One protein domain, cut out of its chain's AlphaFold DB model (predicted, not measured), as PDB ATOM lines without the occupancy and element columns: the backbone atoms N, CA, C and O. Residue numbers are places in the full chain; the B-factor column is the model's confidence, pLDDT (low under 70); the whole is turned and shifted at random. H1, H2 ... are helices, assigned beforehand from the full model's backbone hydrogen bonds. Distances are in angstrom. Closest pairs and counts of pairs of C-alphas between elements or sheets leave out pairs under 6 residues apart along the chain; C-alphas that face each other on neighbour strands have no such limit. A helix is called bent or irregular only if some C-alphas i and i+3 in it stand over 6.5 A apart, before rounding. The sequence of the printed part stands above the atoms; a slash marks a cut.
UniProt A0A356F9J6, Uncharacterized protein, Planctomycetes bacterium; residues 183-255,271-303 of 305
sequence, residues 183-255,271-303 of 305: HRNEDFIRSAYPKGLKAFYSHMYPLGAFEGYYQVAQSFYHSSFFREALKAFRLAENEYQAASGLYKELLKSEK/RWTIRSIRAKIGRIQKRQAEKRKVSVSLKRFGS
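AT A GLANCE: This is residues 183 to 255 and 271 to 303 of the 305 residues of an uncharacterized protein of Planctomycetes bacterium (UniProt A0A356F9J6). A helical hairpin of H3 and H4a makes the core of a loose, branching group of helices: the longest helix, H4, bends after H4a and sends its second arm, H4b, away at a steep angle, while the long helix H5 packs with residues 274 to 284 on H4a and sticks out with residues 289 to 301. At the end of the hairpin where H3 begins, H2 meets residues 209 to 212 of H3 about perpendicular to it, making a corner, and H1 is near H2 and farther from the core. The printed part has 106 residues with five named helices, in the order H1, H2, H3, H4, H5 along the chain, and no named strand; the class is all helix. The whole is loose, with a radius of gyration of the C-alphas of 17.8 A, and its C-alphas span 64 by 36 by 20 A, an outline that is only just flat.

IN THESE COORDINATES: H4, residues 226 to 255, was assigned as one helix by its hydrogen bonds, but it is bent: C-alphas 238 and 241 are 7.4 A apart, where about 5 A is found in a regular helix. Its arm H4a, residues 226 to 238, is 18.4 A long and begins with C-alpha 226 at (218.069, 174.882, 276.297). Its arm H4b, residues 241 to 255, is 22.0 A long; residues 239 and 240 belong to neither arm. H3, residues 209 to 222, comes before H4 and is 20.0 A long. H5, residues 274 to 301, is 41.1 A long and ends with C-alpha 301 at (234.287, 158.383, 290.837). H2 holds residues 197 to 204 and is 10.5 A long. H1 holds residues 187 to 192, is 8.3 A long and begins with C-alpha 187 at (212.515, 173.696, 250.772).

HOW THE PARTS SIT: H3 and H4a are a helical hairpin: they touch and run opposite ways at a shallow tilt of 19 degrees, and their closest C-alphas, those of Ala 217 and Ala 229, are 4.3 A apart. The lines of H4a and H4b stand at a steep tilt of 65 degrees. H4b and H3 only just touch, with 3 pairs of C-alphas within 8 A, and only at their ends; the closest C-alphas, those of Phe 210 and Ala 243, are 6.1 A apart. H5 touches H4a with residues 274 to 284 alone, and the closest C-alphas, those of Leu 230 and Ile 281, are 6.1 A apart. H4a and H5 run opposite ways at a shallow tilt of 33 degrees, only just short of steep. H3 and H5 are close but not clearly touching, with the C-alphas of Tyr 214 and Ile 277 closest at 8.0 A. H3 touches H2 with residues 209 to 212 alone; the two are about perpendicular, at 88 degrees, and the closest C-alphas, those of Lys 198 and Ala 209, are 4.9 A apart. H1 and H2 are close but not clearly touching, with the C-alphas of Ile 189 and Leu 197 closest at 6.3 A. Among the pairs that stay apart are H1 and H3, H2 and H4a, and H4b and H5. In H1, H2, H3, H4a, H4b and H5 every O i to N i+4 pair is within hydrogen-bond range.

THE WHOLE: The two C-alphas farthest apart are those of Lys 255 and Ser 303, 67.6 A. Residues 289 to 303, of which 289 to 301 belong to H5, stand free; the body without them has 91 residues and spans 41 by 37 by 18 A. Residues 256 to 270 are not printed, and C-alphas 255 and 271 are 21.8 A apart across this cut, in the link from H4 to H5. The links from H1 to H2, from H2 to H3 and from H3 to H4 are tight. The mean pLDDT of the printed part is 85.2, and residues 271 to 272 and 294 to 303 are under 70.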
ATOM      1  N   HIS A 183     211.191 173.597 260.947       91.94
ATOM      2  CA  HIS A 183     211.103 173.329 259.513       91.94
ATOM      3  C   HIS A 183     211.733 174.440 258.644       91.94
ATOM      4  O   HIS A 183     211.644 174.401 257.424       91.94
ATOM      5  N   ARG A 184     212.424 175.430 259.235       89.69
ATOM      6  CA  ARG A 184     212.972 176.617 258.530       89.69
ATOM      7  C   ARG A 184     213.948 176.331 257.387       89.69
ATOM      8  O   ARG A 184     214.189 177.217 256.574       89.69
ATOM      9  N   ASN A 185     214.554 175.149 257.395       84.69
ATOM     10  CA  ASN A 185     215.506 174.709 256.379       84.69
ATOM     11  C   ASN A 185     214.847 173.836 255.304       84.69
ATOM     12  O   ASN A 185     215.531 173.453 254.362       84.69
ATOM     13  N   GLU A 186     213.568 173.492 255.456       86.25
ATOM     14  CA  GLU A 186     212.843 172.751 254.432       86.25
ATOM     15  C   GLU A 186     212.583 173.637 253.219       86.25
ATOM     16  O   GLU A 186     212.361 174.851 253.334       86.25
ATOM     17  N   ASP A 187     212.592 173.002 252.050       80.88
ATOM     18  CA  ASP A 187     212.515 173.696 250.772       80.88
ATOM     19  C   ASP A 187     211.260 174.546 250.653       80.88
ATOM     20  O   ASP A 187     211.330 175.643 250.115       80.88
ATOM     21  N   PHE A 188     210.134 174.119 251.224       82.94
ATOM     22  CA  PHE A 188     208.888 174.866 251.098       82.94
ATOM     23  C   PHE A 188     208.944 176.242 251.786       82.94
ATOM     24  O   PHE A 188     208.414 177.208 251.244       82.94
ATOM     25  N   ILE A 189     209.640 176.387 252.923       84.44
ATOM     26  CA  ILE A 189     209.776 177.688 253.605       84.44
ATOM     27  C   ILE A 189     210.695 178.618 252.812       84.44
ATOM     28  O   ILE A 189     210.397 179.805 252.659       84.44
ATOM     29  N   ARG A 190     211.805 178.085 252.289       82.56
ATOM     30  CA  ARG A 190     212.753 178.843 251.461       82.56
ATOM     31  C   ARG A 190     212.158 179.220 250.104       82.56
ATOM     32  O   ARG A 190     212.411 180.309 249.608       82.56
ATOM     33  N   SER A 191     211.361 178.337 249.519       85.06
ATOM     34  CA  SER A 191     210.745 178.532 248.210       85.06
ATOM     35  C   SER A 191     209.506 179.420 248.285       85.06
ATOM     36  O   SER A 191     209.240 180.147 247.329       85.06
ATOM     37  N   ALA A 192     208.772 179.422 249.401       84.06
ATOM     38  CA  ALA A 192     207.606 180.286 249.590       84.06
ATOM     39  C   ALA A 192     207.964 181.783 249.591       84.06
ATOM     40  O   ALA A 192     207.217 182.596 249.041       84.06
ATOM     41  N   TYR A 193     209.112 182.149 250.172       84.06
ATOM     42  CA  TYR A 193     209.586 183.533 250.230       84.06
ATOM     43  C   TYR A 193     211.091 183.634 249.960       84.06
ATOM     44  O   TYR A 193     211.853 182.908 250.593       84.06
ATOM     45  N   PRO A 194     211.563 184.631 249.182       81.06
ATOM     46  CA  PRO A 194     212.992 184.812 248.897       81.06
ATOM     47  C   PRO A 194     213.899 184.921 250.136       81.06
ATOM     48  O   PRO A 194     215.058 184.523 250.099       81.06
ATOM     49  N   LYS A 195     213.381 185.453 251.256       87.19
ATOM     50  CA  LYS A 195     214.112 185.584 252.536       87.19
ATOM     51  C   LYS A 195     213.801 184.455 253.537       87.19
ATOM     52  O   LYS A 195     214.129 184.574 254.721       87.19
ATOM     53  N   GLY A 196     213.149 183.381 253.086       89.81
ATOM     54  CA  GLY A 196     212.757 182.226 253.891       89.81
ATOM     55  C   GLY A 196     211.981 182.610 255.152       89.81
ATOM     56  O   GLY A 196     211.112 183.483 255.131       89.81
ATOM     57  N   LEU A 197     212.345 182.004 256.287       93.06
ATOM     58  CA  LEU A 197     211.691 182.235 257.581       93.06
ATOM     59  C   LEU A 197     211.655 183.716 258.006       93.06
ATOM     60  O   LEU A 197     210.716 184.132 258.682       93.06
ATOM     61  N   LYS A 198     212.636 184.538 257.608       93.44
ATOM     62  CA  LYS A 198     212.630 185.965 257.968       93.44
ATOM     63  C   LYS A 198     211.427 186.700 257.376       93.44
ATOM     64  O   LYS A 198     210.889 187.583 258.035       93.44
ATOM     65  N   ALA A 199     210.993 186.316 256.173       91.38
ATOM     66  CA  ALA A 199     209.807 186.888 255.543       91.38
ATOM     67  C   ALA A 199     208.522 186.461 256.268       91.38
ATOM     68  O   ALA A 199     207.673 187.296 256.559       91.38
ATOM     69  N   PHE A 200     208.410 185.191 256.667       92.69
ATOM     70  CA  PHE A 200     207.309 184.752 257.533       92.69
ATOM     71  C   PHE A 200     207.238 185.593 258.810       92.69
ATOM     72  O   PHE A 200     206.173 186.073 259.188       92.69
ATOM     73  N   TYR A 201     208.383 185.829 259.449       94.88
ATOM     74  CA  TYR A 201     208.427 186.648 260.649       94.88
ATOM     75  C   TYR A 201     208.057 188.113 260.410       94.88
ATOM     76  O   TYR A 201     207.413 188.680 261.285       94.88
ATOM     77  N   SER A 202     208.366 188.715 259.257       93.38
ATOM     78  CA  SER A 202     207.879 190.071 258.947       93.38
ATOM     79  C   SER A 202     206.362 190.152 258.781       93.38
ATOM     80  O   SER A 202     205.794 191.200 259.061       93.38
ATOM     81  N   HIS A 203     205.698 189.063 258.385       93.50
ATOM     82  CA  HIS A 203     204.232 189.009 258.364       93.50
ATOM     83  C   HIS A 203     203.626 188.707 259.740       93.50
ATOM     84  O   HIS A 203     202.478 189.043 259.977       93.50
ATOM     85  N   MET A 204     204.367 188.083 260.662       94.44
ATOM     86  CA  MET A 204     203.860 187.721 261.997       94.44
ATOM     87  C   MET A 204     204.123 188.786 263.072       94.44
ATOM     88  O   MET A 204     203.339 188.932 264.017       94.44
ATOM     89  N   TYR A 205     205.247 189.495 262.969       93.19
ATOM     90  CA  TYR A 205     205.794 190.321 264.042       93.19
ATOM     91  C   TYR A 205     206.168 191.720 263.534       93.19
ATOM     92  O   TYR A 205     206.874 191.815 262.528       93.19
ATOM     93  N   PRO A 206     205.793 192.802 264.246       90.06
ATOM     94  CA  PRO A 206     206.151 194.174 263.877       90.06
ATOM     95  C   PRO A 206     207.657 194.404 263.726       90.06
ATOM     96  O   PRO A 206     208.083 195.213 262.909       90.06
ATOM     97  N   LEU A 207     208.477 193.670 264.485       90.38
ATOM     98  CA  LEU A 207     209.940 193.747 264.395       90.38
ATOM     99  C   LEU A 207     210.571 192.594 263.618       90.38
ATOM    100  O   LEU A 207     211.777 192.342 263.713       90.38
ATOM    101  N   GLY A 208     209.750 191.883 262.853       92.44
ATOM    102  CA  GLY A 208     210.170 190.837 261.944       92.44
ATOM    103  C   GLY A 208     211.007 189.753 262.612       92.44
ATOM    104  O   GLY A 208     210.653 189.198 263.657       92.44
ATOM    105  N   ALA A 209     212.125 189.416 261.968       94.50
ATOM    106  CA  ALA A 209     212.908 188.235 262.305       94.50
ATOM    107  C   ALA A 209     213.463 188.238 263.733       94.50
ATOM    108  O   ALA A 209     213.495 187.186 264.371       94.50
ATOM    109  N   PHE A 210     213.850 189.406 264.251       93.75
ATOM    110  CA  PHE A 210     214.325 189.548 265.624       93.75
ATOM    111  C   PHE A 210     213.292 189.035 266.631       93.75
ATOM    112  O   PHE A 210     213.598 188.181 267.467       93.75
ATOM    113  N   GLU A 211     212.061 189.539 266.531       92.06
ATOM    114  CA  GLU A 211     210.989 189.179 267.453       92.06
ATOM    115  C   GLU A 211     210.589 187.717 267.256       92.06
ATOM    116  O   GLU A 211     210.484 186.986 268.238       92.06
ATOM    117  N   GLY A 212     210.495 187.240 266.013       94.44
ATOM    118  CA  GLY A 212     210.205 185.832 265.735       94.44
ATOM    119  C   GLY A 212     211.221 184.861 266.347       94.44
ATOM    120  O   GLY A 212     210.835 183.916 267.045       94.44
ATOM    121  N   TYR A 213     212.522 185.118 266.174       96.19
ATOM    122  CA  TYR A 213     213.568 184.305 266.803       96.19
ATOM    123  C   TYR A 213     213.554 184.418 268.330       96.19
ATOM    124  O   TYR A 213     213.788 183.430 269.029       96.19
ATOM    125  N   TYR A 214     213.250 185.597 268.872       94.12
ATOM    126  CA  TYR A 214     213.134 185.780 270.311       94.12
ATOM    127  C   TYR A 214     211.963 184.981 270.902       94.12
ATOM    128  O   TYR A 214     212.142 184.284 271.906       94.12
ATOM    129  N   GLN A 215     210.788 185.034 270.271       94.00
ATOM    130  CA  GLN A 215     209.587 184.319 270.713       94.00
ATOM    131  C   GLN A 215     209.808 182.805 270.707       94.00
ATOM    132  O   GLN A 215     209.530 182.126 271.701       94.00
ATOM    133  N   VAL A 216     210.403 182.259 269.642       95.69
ATOM    134  CA  VAL A 216     210.698 180.822 269.607       95.69
ATOM    135  C   VAL A 216     211.780 180.432 270.620       95.69
ATOM    136  O   VAL A 216     211.666 179.392 271.274       95.69
ATOM    137  N   ALA A 217     212.787 181.283 270.844       95.38
ATOM    138  CA  ALA A 217     213.806 181.047 271.860       95.38
ATOM    139  C   ALA A 217     213.214 181.005 273.275       95.38
ATOM    140  O   ALA A 217     213.549 180.112 274.057       95.38
ATOM    141  N   GLN A 218     212.301 181.927 273.603       93.50
ATOM    142  CA  GLN A 218     211.554 181.884 274.860       93.50
ATOM    143  C   GLN A 218     210.726 180.607 274.981       93.50
ATOM    144  O   GLN A 218     210.741 179.962 276.029       93.50
ATOM    145  N   SER A 219     210.040 180.238 273.902       94.12
ATOM    146  CA  SER A 219     209.214 179.043 273.850       94.12
ATOM    147  C   SER A 219     210.034 177.789 274.173       94.12
ATOM    148  O   SER A 219     209.650 177.024 275.055       94.12
ATOM    149  N   PHE A 220     211.203 177.602 273.554       95.31
ATOM    150  CA  PHE A 220     212.110 176.498 273.897       95.31
ATOM    151  C   PHE A 220     212.670 176.602 275.318       95.31
ATOM    152  O   PHE A 220     212.749 175.594 276.020       95.31
ATOM    153  N   TYR A 221     213.032 177.809 275.762       92.88
ATOM    154  CA  TYR A 221     213.601 178.039 277.089       92.88
ATOM    155  C   TYR A 221     212.643 177.621 278.210       92.88
ATOM    156  O   TYR A 221     213.062 176.934 279.140       92.88
ATOM    157  N   HIS A 222     211.363 177.996 278.115       91.81
ATOM    158  CA  HIS A 222     210.350 177.633 279.111       91.81
ATOM    159  C   HIS A 222     210.021 176.135 279.101       91.81
ATOM    160  O   HIS A 222     209.673 175.582 280.137       91.81
ATOM    161  N   SER A 223     210.210 175.453 277.968       91.88
ATOM    162  CA  SER A 223     210.097 173.993 277.871       91.88
ATOM    163  C   SER A 223     211.420 173.253 278.115       91.88
ATOM    164  O   SER A 223     211.527 172.074 277.804       91.88
ATOM    165  N   SER A 224     212.434 173.919 278.679       93.44
ATOM    166  CA  SER A 224     213.742 173.334 279.025       93.44
ATOM    167  C   SER A 224     214.571 172.775 277.854       93.44
ATOM    168  O   SER A 224     215.607 172.141 278.074       93.44
ATOM    169  N   PHE A 225     214.210 173.091 276.607       94.06
ATOM    170  CA  PHE A 225     214.993 172.797 275.400       94.06
ATOM    171  C   PHE A 225     216.121 173.826 275.236       94.06
ATOM    172  O   PHE A 225     216.126 174.682 274.351       94.06
ATOM    173  N   PHE A 226     217.074 173.813 276.172       93.00
ATOM    174  CA  PHE A 226     218.069 174.882 276.297       93.00
ATOM    175  C   PHE A 226     219.027 174.980 275.102       93.00
ATOM    176  O   PHE A 226     219.538 176.065 274.823       93.00
ATOM    177  N   ARG A 227     219.289 173.875 274.393       93.69
ATOM    178  CA  ARG A 227     220.173 173.873 273.217       93.69
ATOM    179  C   ARG A 227     219.517 174.615 272.053       93.69
ATOM    180  O   ARG A 227     220.160 175.443 271.412       93.69
ATOM    181  N   GLU A 228     218.246 174.341 271.813       95.56
ATOM    182  CA  GLU A 228     217.407 174.951 270.787       95.56
ATOM    183  C   GLU A 228     217.170 176.425 271.119       95.56
ATOM    184  O   GLU A 228     217.382 177.288 270.265       95.56
ATOM    185  N   ALA A 229     216.855 176.723 272.386       95.31
ATOM    186  CA  ALA A 229     216.711 178.085 272.885       95.31
ATOM    187  C   ALA A 229     217.980 178.917 272.653       95.31
ATOM    188  O   ALA A 229     217.896 180.041 272.170       95.31
ATOM    189  N   LEU A 230     219.164 178.366 272.945       95.19
ATOM    190  CA  LEU A 230     220.437 179.058 272.727       95.19
ATOM    191  C   LEU A 230     220.677 179.374 271.246       95.19
ATOM    192  O   LEU A 230     221.107 180.480 270.924       95.19
ATOM    193  N   LYS A 231     220.392 178.425 270.342       96.38
ATOM    194  CA  LYS A 231     220.508 178.655 268.892       96.38
ATOM    195  C   LYS A 231     219.579 179.785 268.439       96.38
ATOM    196  O   LYS A 231     220.027 180.693 267.749       96.38
ATOM    197  N   ALA A 232     218.320 179.754 268.872       96.38
ATOM    198  CA  ALA A 232     217.339 180.772 268.514       96.38
ATOM    199  C   ALA A 232     217.673 182.152 269.115       96.38
ATOM    200  O   ALA A 232     217.587 183.151 268.410       96.38
ATOM    201  N   PHE A 233     218.151 182.228 270.366       95.56
ATOM    202  CA  PHE A 233     218.596 183.495 270.964       95.56
ATOM    203  C   PHE A 233     219.776 184.121 270.217       95.56
ATOM    204  O   PHE A 233     219.814 185.339 270.083       95.56
ATOM    205  N   ARG A 234     220.715 183.315 269.705       94.94
ATOM    206  CA  ARG A 234     221.820 183.817 268.872       94.94
ATOM    207  C   ARG A 234     221.330 184.364 267.534       94.94
ATOM    208  O   ARG A 234     221.801 185.403 267.097       94.94
ATOM    209  N   LEU A 235     220.364 183.694 266.904       95.75
ATOM    210  CA  LEU A 235     219.734 184.216 265.689       95.75
ATOM    211  C   LEU A 235     219.007 185.537 265.970       95.75
ATOM    212  O   LEU A 235     219.170 186.479 265.209       95.75
ATOM    213  N   ALA A 236     218.291 185.647 267.094       94.56
ATOM    214  CA  ALA A 236     217.681 186.910 267.512       94.56
ATOM    215  C   ALA A 236     218.732 188.014 267.733       94.56
ATOM    216  O   ALA A 236     218.558 189.123 267.246       94.56
ATOM    217  N   GLU A 237     219.841 187.719 268.419       92.88
ATOM    218  CA  GLU A 237     220.940 188.675 268.620       92.88
ATOM    219  C   GLU A 237     221.493 189.214 267.291       92.88
ATOM    220  O   GLU A 237     221.682 190.424 267.165       92.88
ATOM    221  N   ASN A 238     221.660 188.356 266.282       94.31
ATOM    222  CA  ASN A 238     222.146 188.758 264.959       94.31
ATOM    223  C   ASN A 238     221.186 189.708 264.217       94.31
ATOM    224  O   ASN A 238     221.637 190.549 263.445       94.31
ATOM    225  N   GLU A 239     219.876 189.613 264.458       93.69
ATOM    226  CA  GLU A 239     218.872 190.484 263.823       93.69
ATOM    227  C   GLU A 239     218.616 191.792 264.599       93.69
ATOM    228  O   GLU A 239     217.852 192.645 264.143       93.69
ATOM    229  N   TYR A 240     219.236 191.985 265.771       89.44
ATOM    230  CA  TYR A 240     218.931 193.112 266.663       89.44
ATOM    231  C   TYR A 240     219.164 194.485 266.021       89.44
ATOM    232  O   TYR A 240     218.364 195.399 266.225       89.44
ATOM    233  N   GLN A 241     220.235 194.648 265.235       87.00
ATOM    234  CA  GLN A 241     220.522 195.932 264.589       87.00
ATOM    235  C   GLN A 241     219.405 196.346 263.622       87.00
ATOM    236  O   GLN A 241     218.937 197.482 263.688       87.00
ATOM    237  N   ALA A 242     218.926 195.415 262.790       86.56
ATOM    238  CA  ALA A 242     217.817 195.666 261.874       86.56
ATOM    239  C   ALA A 242     216.524 196.016 262.636       86.56
ATOM    240  O   ALA A 242     215.841 196.982 262.298       86.56
ATOM    241  N   ALA A 243     216.230 195.295 263.722       87.06
ATOM    242  CA  ALA A 243     215.057 195.559 264.553       87.06
ATOM    243  C   ALA A 243     215.113 196.911 265.280       87.06
ATOM    244  O   ALA A 243     214.083 197.557 265.458       87.06
ATOM    245  N   SER A 244     216.304 197.374 265.675       84.31
ATOM    246  CA  SER A 244     216.469 198.695 266.291       84.31
ATOM    247  C   SER A 244     216.095 199.831 265.332       84.31
ATOM    248  O   SER A 244     215.527 200.830 265.774       84.31
ATOM    249  N   GLY A 245     216.373 199.671 264.034       83.56
ATOM    250  CA  GLY A 245     215.916 200.593 262.990       83.56
ATOM    251  C   GLY A 245     214.389 200.641 262.902       83.56
ATOM    252  O   GLY A 245     213.804 201.706 263.094       83.56
ATOM    253  N   LEU A 246     213.753 199.476 262.734       83.56
ATOM    254  CA  LEU A 246     212.291 199.341 262.649       83.56
ATOM    255  C   LEU A 246     211.576 199.915 263.879       83.56
ATOM    256  O   LEU A 246     210.590 200.635 263.758       83.56
ATOM    257  N   TYR A 247     212.101 199.657 265.078       84.50
ATOM    258  CA  TYR A 247     211.529 200.191 266.312       84.50
ATOM    259  C   TYR A 247     211.543 201.727 266.349       84.50
ATOM    260  O   TYR A 247     210.562 202.351 266.754       84.50
ATOM    261  N   LYS A 248     212.629 202.363 265.885       85.31
ATOM    262  CA  LYS A 248     212.707 203.831 265.790       85.31
ATOM    263  C   LYS A 248     211.698 204.396 264.790       85.31
ATOM    264  O   LYS A 248     211.192 205.492 265.014       85.31
ATOM    265  N   GLU A 249     211.436 203.691 263.694       84.31
ATOM    266  CA  GLU A 249     210.437 204.091 262.698       84.31
ATOM    267  C   GLU A 249     209.015 203.993 263.253       84.31
ATOM    268  O   GLU A 249     208.273 204.968 263.150       84.31
ATOM    269  N   LEU A 250     208.681 202.890 263.933       83.69
ATOM    270  CA  LEU A 250     207.384 202.703 264.594       83.69
ATOM    271  C   LEU A 250     207.094 203.816 265.616       83.69
ATOM    272  O   LEU A 250     206.028 204.431 265.594       83.69
ATOM    273  N   LEU A 251     208.087 204.163 266.444       80.94
ATOM    274  CA  LEU A 251     207.972 205.281 267.386       80.94
ATOM    275  C   LEU A 251     207.755 206.632 266.685       80.94
ATOM    276  O   LEU A 251     207.091 207.516 267.225       80.94
ATOM    277  N   LYS A 252     208.338 206.836 265.497       84.31
ATOM    278  CA  LYS A 252     208.143 208.068 264.716       84.31
ATOM    279  C   LYS A 252     206.754 208.120 264.080       84.31
ATOM    280  O   LYS A 252     206.172 209.202 264.046       84.31
ATOM    281  N   SER A 253     206.230 207.001 263.575       80.88
ATOM    282  CA  SER A 253     204.891 206.956 262.975       80.88
ATOM    283  C   SER A 253     203.789 207.210 264.001       80.88
ATOM    284  O   SER A 253     202.882 207.983 263.715       80.88
ATOM    285  N   GLU A 254     203.900 206.664 265.216       73.50
ATOM    286  CA  GLU A 254     202.920 206.914 266.286       73.50
ATOM    287  C   GLU A 254     202.907 208.379 266.730       73.50
ATOM    288  O   GLU A 254     201.843 208.985 266.859       73.50
ATOM    289  N   LYS A 255     204.090 208.992 266.882       75.81
ATOM    290  CA  LYS A 255     204.206 210.423 267.206       75.81
ATOM    291  C   LYS A 255     203.566 211.320 266.145       75.81
ATOM    292  O   LYS A 255     203.042 212.374 266.483       75.81
ATOM    293  N   ARG A 271     210.603 193.720 276.867       53.97
ATOM    294  CA  ARG A 271     211.245 192.667 277.707       53.97
ATOM    295  C   ARG A 271     212.387 191.922 276.972       53.97
ATOM    296  O   ARG A 271     213.076 191.071 277.545       53.97
ATOM    297  N   TRP A 272     212.576 192.241 275.696       63.88
ATOM    298  CA  TRP A 272     213.469 191.696 274.685       63.88
ATOM    299  C   TRP A 272     214.593 192.671 274.289       63.88
ATOM    300  O   TRP A 272     214.969 192.758 273.127       63.88
ATOM    301  N   THR A 273     215.198 193.387 275.239       71.94
ATOM    302  CA  THR A 273     216.456 194.107 274.956       71.94
ATOM    303  C   THR A 273     217.592 193.138 274.601       71.94
ATOM    304  O   THR A 273     217.620 191.989 275.060       71.94
ATOM    305  N   ILE A 274     218.601 193.610 273.861       75.56
ATOM    306  CA  ILE A 274     219.835 192.840 273.618       75.56
ATOM    307  C   ILE A 274     220.473 192.357 274.933       75.56
ATOM    308  O   ILE A 274     220.985 191.242 275.025       75.56
ATOM    309  N   ARG A 275     220.344 193.156 276.003       80.44
ATOM    310  CA  ARG A 275     220.768 192.811 277.367       80.44
ATOM    311  C   ARG A 275     219.997 191.608 277.920       80.44
ATOM    312  O   ARG A 275     220.609 190.712 278.494       80.44
ATOM    313  N   SER A 276     218.679 191.557 277.713       81.25
ATOM    314  CA  SER A 276     217.816 190.426 278.093       81.25
ATOM    315  C   SER A 276     218.221 189.135 277.374       81.25
ATOM    316  O   SER A 276     218.363 188.089 278.016       81.25
ATOM    317  N   ILE A 277     218.491 189.210 276.065       82.25
ATOM    318  CA  ILE A 277     218.969 188.071 275.265       82.25
ATOM    319  C   ILE A 277     220.315 187.570 275.793       82.25
ATOM    320  O   ILE A 277     220.429 186.398 276.158       82.25
ATOM    321  N   ARG A 278     221.306 188.458 275.933       85.69
ATOM    322  CA  ARG A 278     222.642 188.113 276.448       85.69
ATOM    323  C   ARG A 278     222.588 187.511 277.851       85.69
ATOM    324  O   ARG A 278     223.244 186.506 278.117       85.69
ATOM    325  N   ALA A 279     221.738 188.043 278.730       86.75
ATOM    326  CA  ALA A 279     221.530 187.487 280.066       86.75
ATOM    327  C   ALA A 279     220.916 186.075 280.035       86.75
ATOM    328  O   ALA A 279     221.265 185.222 280.855       86.75
ATOM    329  N   LYS A 280     219.989 185.789 279.108       86.06
ATOM    330  CA  LYS A 280     219.436 184.433 278.928       86.06
ATOM    331  C   LYS A 280     220.476 183.471 278.348       86.06
ATOM    332  O   LYS A 280     220.597 182.359 278.860       86.06
ATOM    333  N   ILE A 281     221.264 183.907 277.364       87.38
ATOM    334  CA  ILE A 281     222.388 183.140 276.804       87.38
ATOM    335  C   ILE A 281     223.374 182.749 277.914       87.38
ATOM    336  O   ILE A 281     223.651 181.560 278.087       87.38
ATOM    337  N   GLY A 282     223.821 183.714 278.724       86.94
ATOM    338  CA  GLY A 282     224.749 183.469 279.831       86.94
ATOM    339  C   GLY A 282     224.202 182.474 280.862       86.94
ATOM    340  O   GLY A 282     224.906 181.548 281.268       86.94
ATOM    341  N   ARG A 283     222.913 182.581 281.225       88.31
ATOM    342  CA  ARG A 283     222.245 181.617 282.124       88.31
ATOM    343  C   ARG A 283     222.226 180.196 281.559       88.31
ATOM    344  O   ARG A 283     222.451 179.244 282.305       88.31
ATOM    345  N   ILE A 284     221.962 180.037 280.260       87.19
ATOM    346  CA  ILE A 284     221.972 178.720 279.604       87.19
ATOM    347  C   ILE A 284     223.387 178.129 279.607       87.19
ATOM    348  O   ILE A 284     223.563 176.964 279.968       87.19
ATOM    349  N   GLN A 285     224.396 178.924 279.245       88.44
ATOM    350  CA  GLN A 285     225.790 178.477 279.195       88.44
ATOM    351  C   GLN A 285     226.314 178.075 280.577       88.44
ATOM    352  O   GLN A 285     226.925 177.014 280.703       88.44
ATOM    353  N   LYS A 286     226.007 178.858 281.620       89.25
ATOM    354  CA  LYS A 286     226.363 178.529 283.008       89.25
ATOM    355  C   LYS A 286     225.797 177.165 283.423       89.25
ATOM    356  O   LYS A 286     226.556 176.305 283.862       89.25
ATOM    357  N   ARG A 287     224.505 176.915 283.167       85.75
ATOM    358  CA  ARG A 287     223.860 175.616 283.448       85.75
ATOM    359  C   ARG A 287     224.507 174.450 282.696       85.75
ATOM    360  O   ARG A 287     224.649 173.360 283.241       85.75
ATOM    361  N   GLN A 288     224.889 174.650 281.433       85.31
ATOM    362  CA  GLN A 288     225.575 173.613 280.653       85.31
ATOM    363  C   GLN A 288     226.983 173.326 281.194       85.31
ATOM    364  O   GLN A 288     227.385 172.164 281.246       85.31
ATOM    365  N   ALA A 289     227.717 174.357 281.620       82.88
ATOM    366  CA  ALA A 289     229.033 174.210 282.235       82.88
ATOM    367  C   ALA A 289     228.957 173.470 283.583       82.88
ATOM    368  O   ALA A 289     229.750 172.563 283.822       82.88
ATOM    369  N   GLU A 290     227.972 173.794 284.424       84.44
ATOM    370  CA  GLU A 290     227.707 173.092 285.689       84.44
ATOM    371  C   GLU A 290     227.390 171.609 285.456       84.44
ATOM    372  O   GLU A 290     228.033 170.745 286.049       84.44
ATOM    373  N   LYS A 291     226.493 171.287 284.510       78.12
ATOM    374  CA  LYS A 291     226.195 169.889 284.138       78.12
ATOM    375  C   LYS A 291     227.434 169.128 283.660       78.12
ATOM    376  O   LYS A 291     227.618 167.970 284.030       78.12
ATOM    377  N   ARG A 292     228.303 169.766 282.866       74.44
ATOM    378  CA  ARG A 292     229.564 169.156 282.411       74.44
ATOM    379  C   ARG A 292     230.503 168.864 283.579       74.44
ATOM    380  O   ARG A 292     231.022 167.753 283.652       74.44
ATOM    381  N   LYS A 293     230.669 169.803 284.518       73.06
ATOM    382  CA  LYS A 293     231.492 169.603 285.725       73.06
ATOM    383  C   LYS A 293     230.989 168.424 286.565       73.06
ATOM    384  O   LYS A 293     231.789 167.567 286.930       73.06
ATOM    385  N   VAL A 294     229.675 168.320 286.777       69.69
ATOM    386  CA  VAL A 294     229.055 167.191 287.498       69.69
ATOM    387  C   VAL A 294     229.280 165.861 286.767       69.69
ATOM    388  O   VAL A 294     229.689 164.886 287.391       69.69
ATOM    389  N   SER A 295     229.108 165.812 285.439       65.94
ATOM    390  CA  SER A 295     229.347 164.581 284.664       65.94
ATOM    391  C   SER A 295     230.811 164.123 284.665       65.94
ATOM    392  O   SER A 295     231.080 162.924 284.678       65.94
ATOM    393  N   VAL A 296     231.764 165.063 284.676       65.88
ATOM    394  CA  VAL A 296     233.201 164.758 284.756       65.88
ATOM    395  C   VAL A 296     233.558 164.250 286.152       65.88
ATOM    396  O   VAL A 296     234.310 163.286 286.268       65.88
ATOM    397  N   SER A 297     232.977 164.843 287.200       63.03
ATOM    398  CA  SER A 297     233.129 164.362 288.574       63.03
ATOM    399  C   SER A 297     232.610 162.928 288.721       63.03
ATOM    400  O   SER A 297     233.340 162.065 289.191       63.03
ATOM    401  N   LEU A 298     231.397 162.632 288.240       57.97
ATOM    402  CA  LEU A 298     230.809 161.284 288.301       57.97
ATOM    403  C   LEU A 298     231.627 160.236 287.531       57.97
ATOM    404  O   LEU A 298     231.807 159.127 288.023       57.97
ATOM    405  N   LYS A 299     232.185 160.582 286.362       60.03
ATOM    406  CA  LYS A 299     233.085 159.675 285.626       60.03
ATOM    407  C   LYS A 299     234.373 159.367 286.393       60.03
ATOM    408  O   LYS A 299     234.822 158.228 286.342       60.03
ATOM    409  N   ARG A 300     234.938 160.343 287.116       59.25
ATOM    410  CA  ARG A 300     236.140 160.146 287.950       59.25
ATOM    411  C   ARG A 300     235.883 159.269 289.179       59.25
ATOM    412  O   ARG A 300     236.784 158.551 289.583       59.25
ATOM    413  N   PHE A 301     234.669 159.277 289.732       56.72
ATOM    414  CA  PHE A 301     234.287 158.383 290.837       56.72
ATOM    415  C   PHE A 301     233.855 156.977 290.380       56.72
ATOM    416  O   PHE A 301     233.901 156.046 291.174       56.72
ATOM    417  N   GLY A 302     233.454 156.798 289.115       53.28
ATOM    418  CA  GLY A 302     233.028 155.504 288.560       53.28
ATOM    419  C   GLY A 302     234.120 154.675 287.870       53.28
ATOM    420  O   GLY A 302     233.827 153.577 287.419       53.28
ATOM    421  N   SER A 303     235.350 155.187 287.756       53.22
ATOM    422  CA  SER A 303     236.499 154.487 287.143       53.22
ATOM    423  C   SER A 303     237.500 153.937 288.173       53.22
ATOM    424  O   SER A 303     238.605 153.545 287.814       53.22
TER     425      SER A 303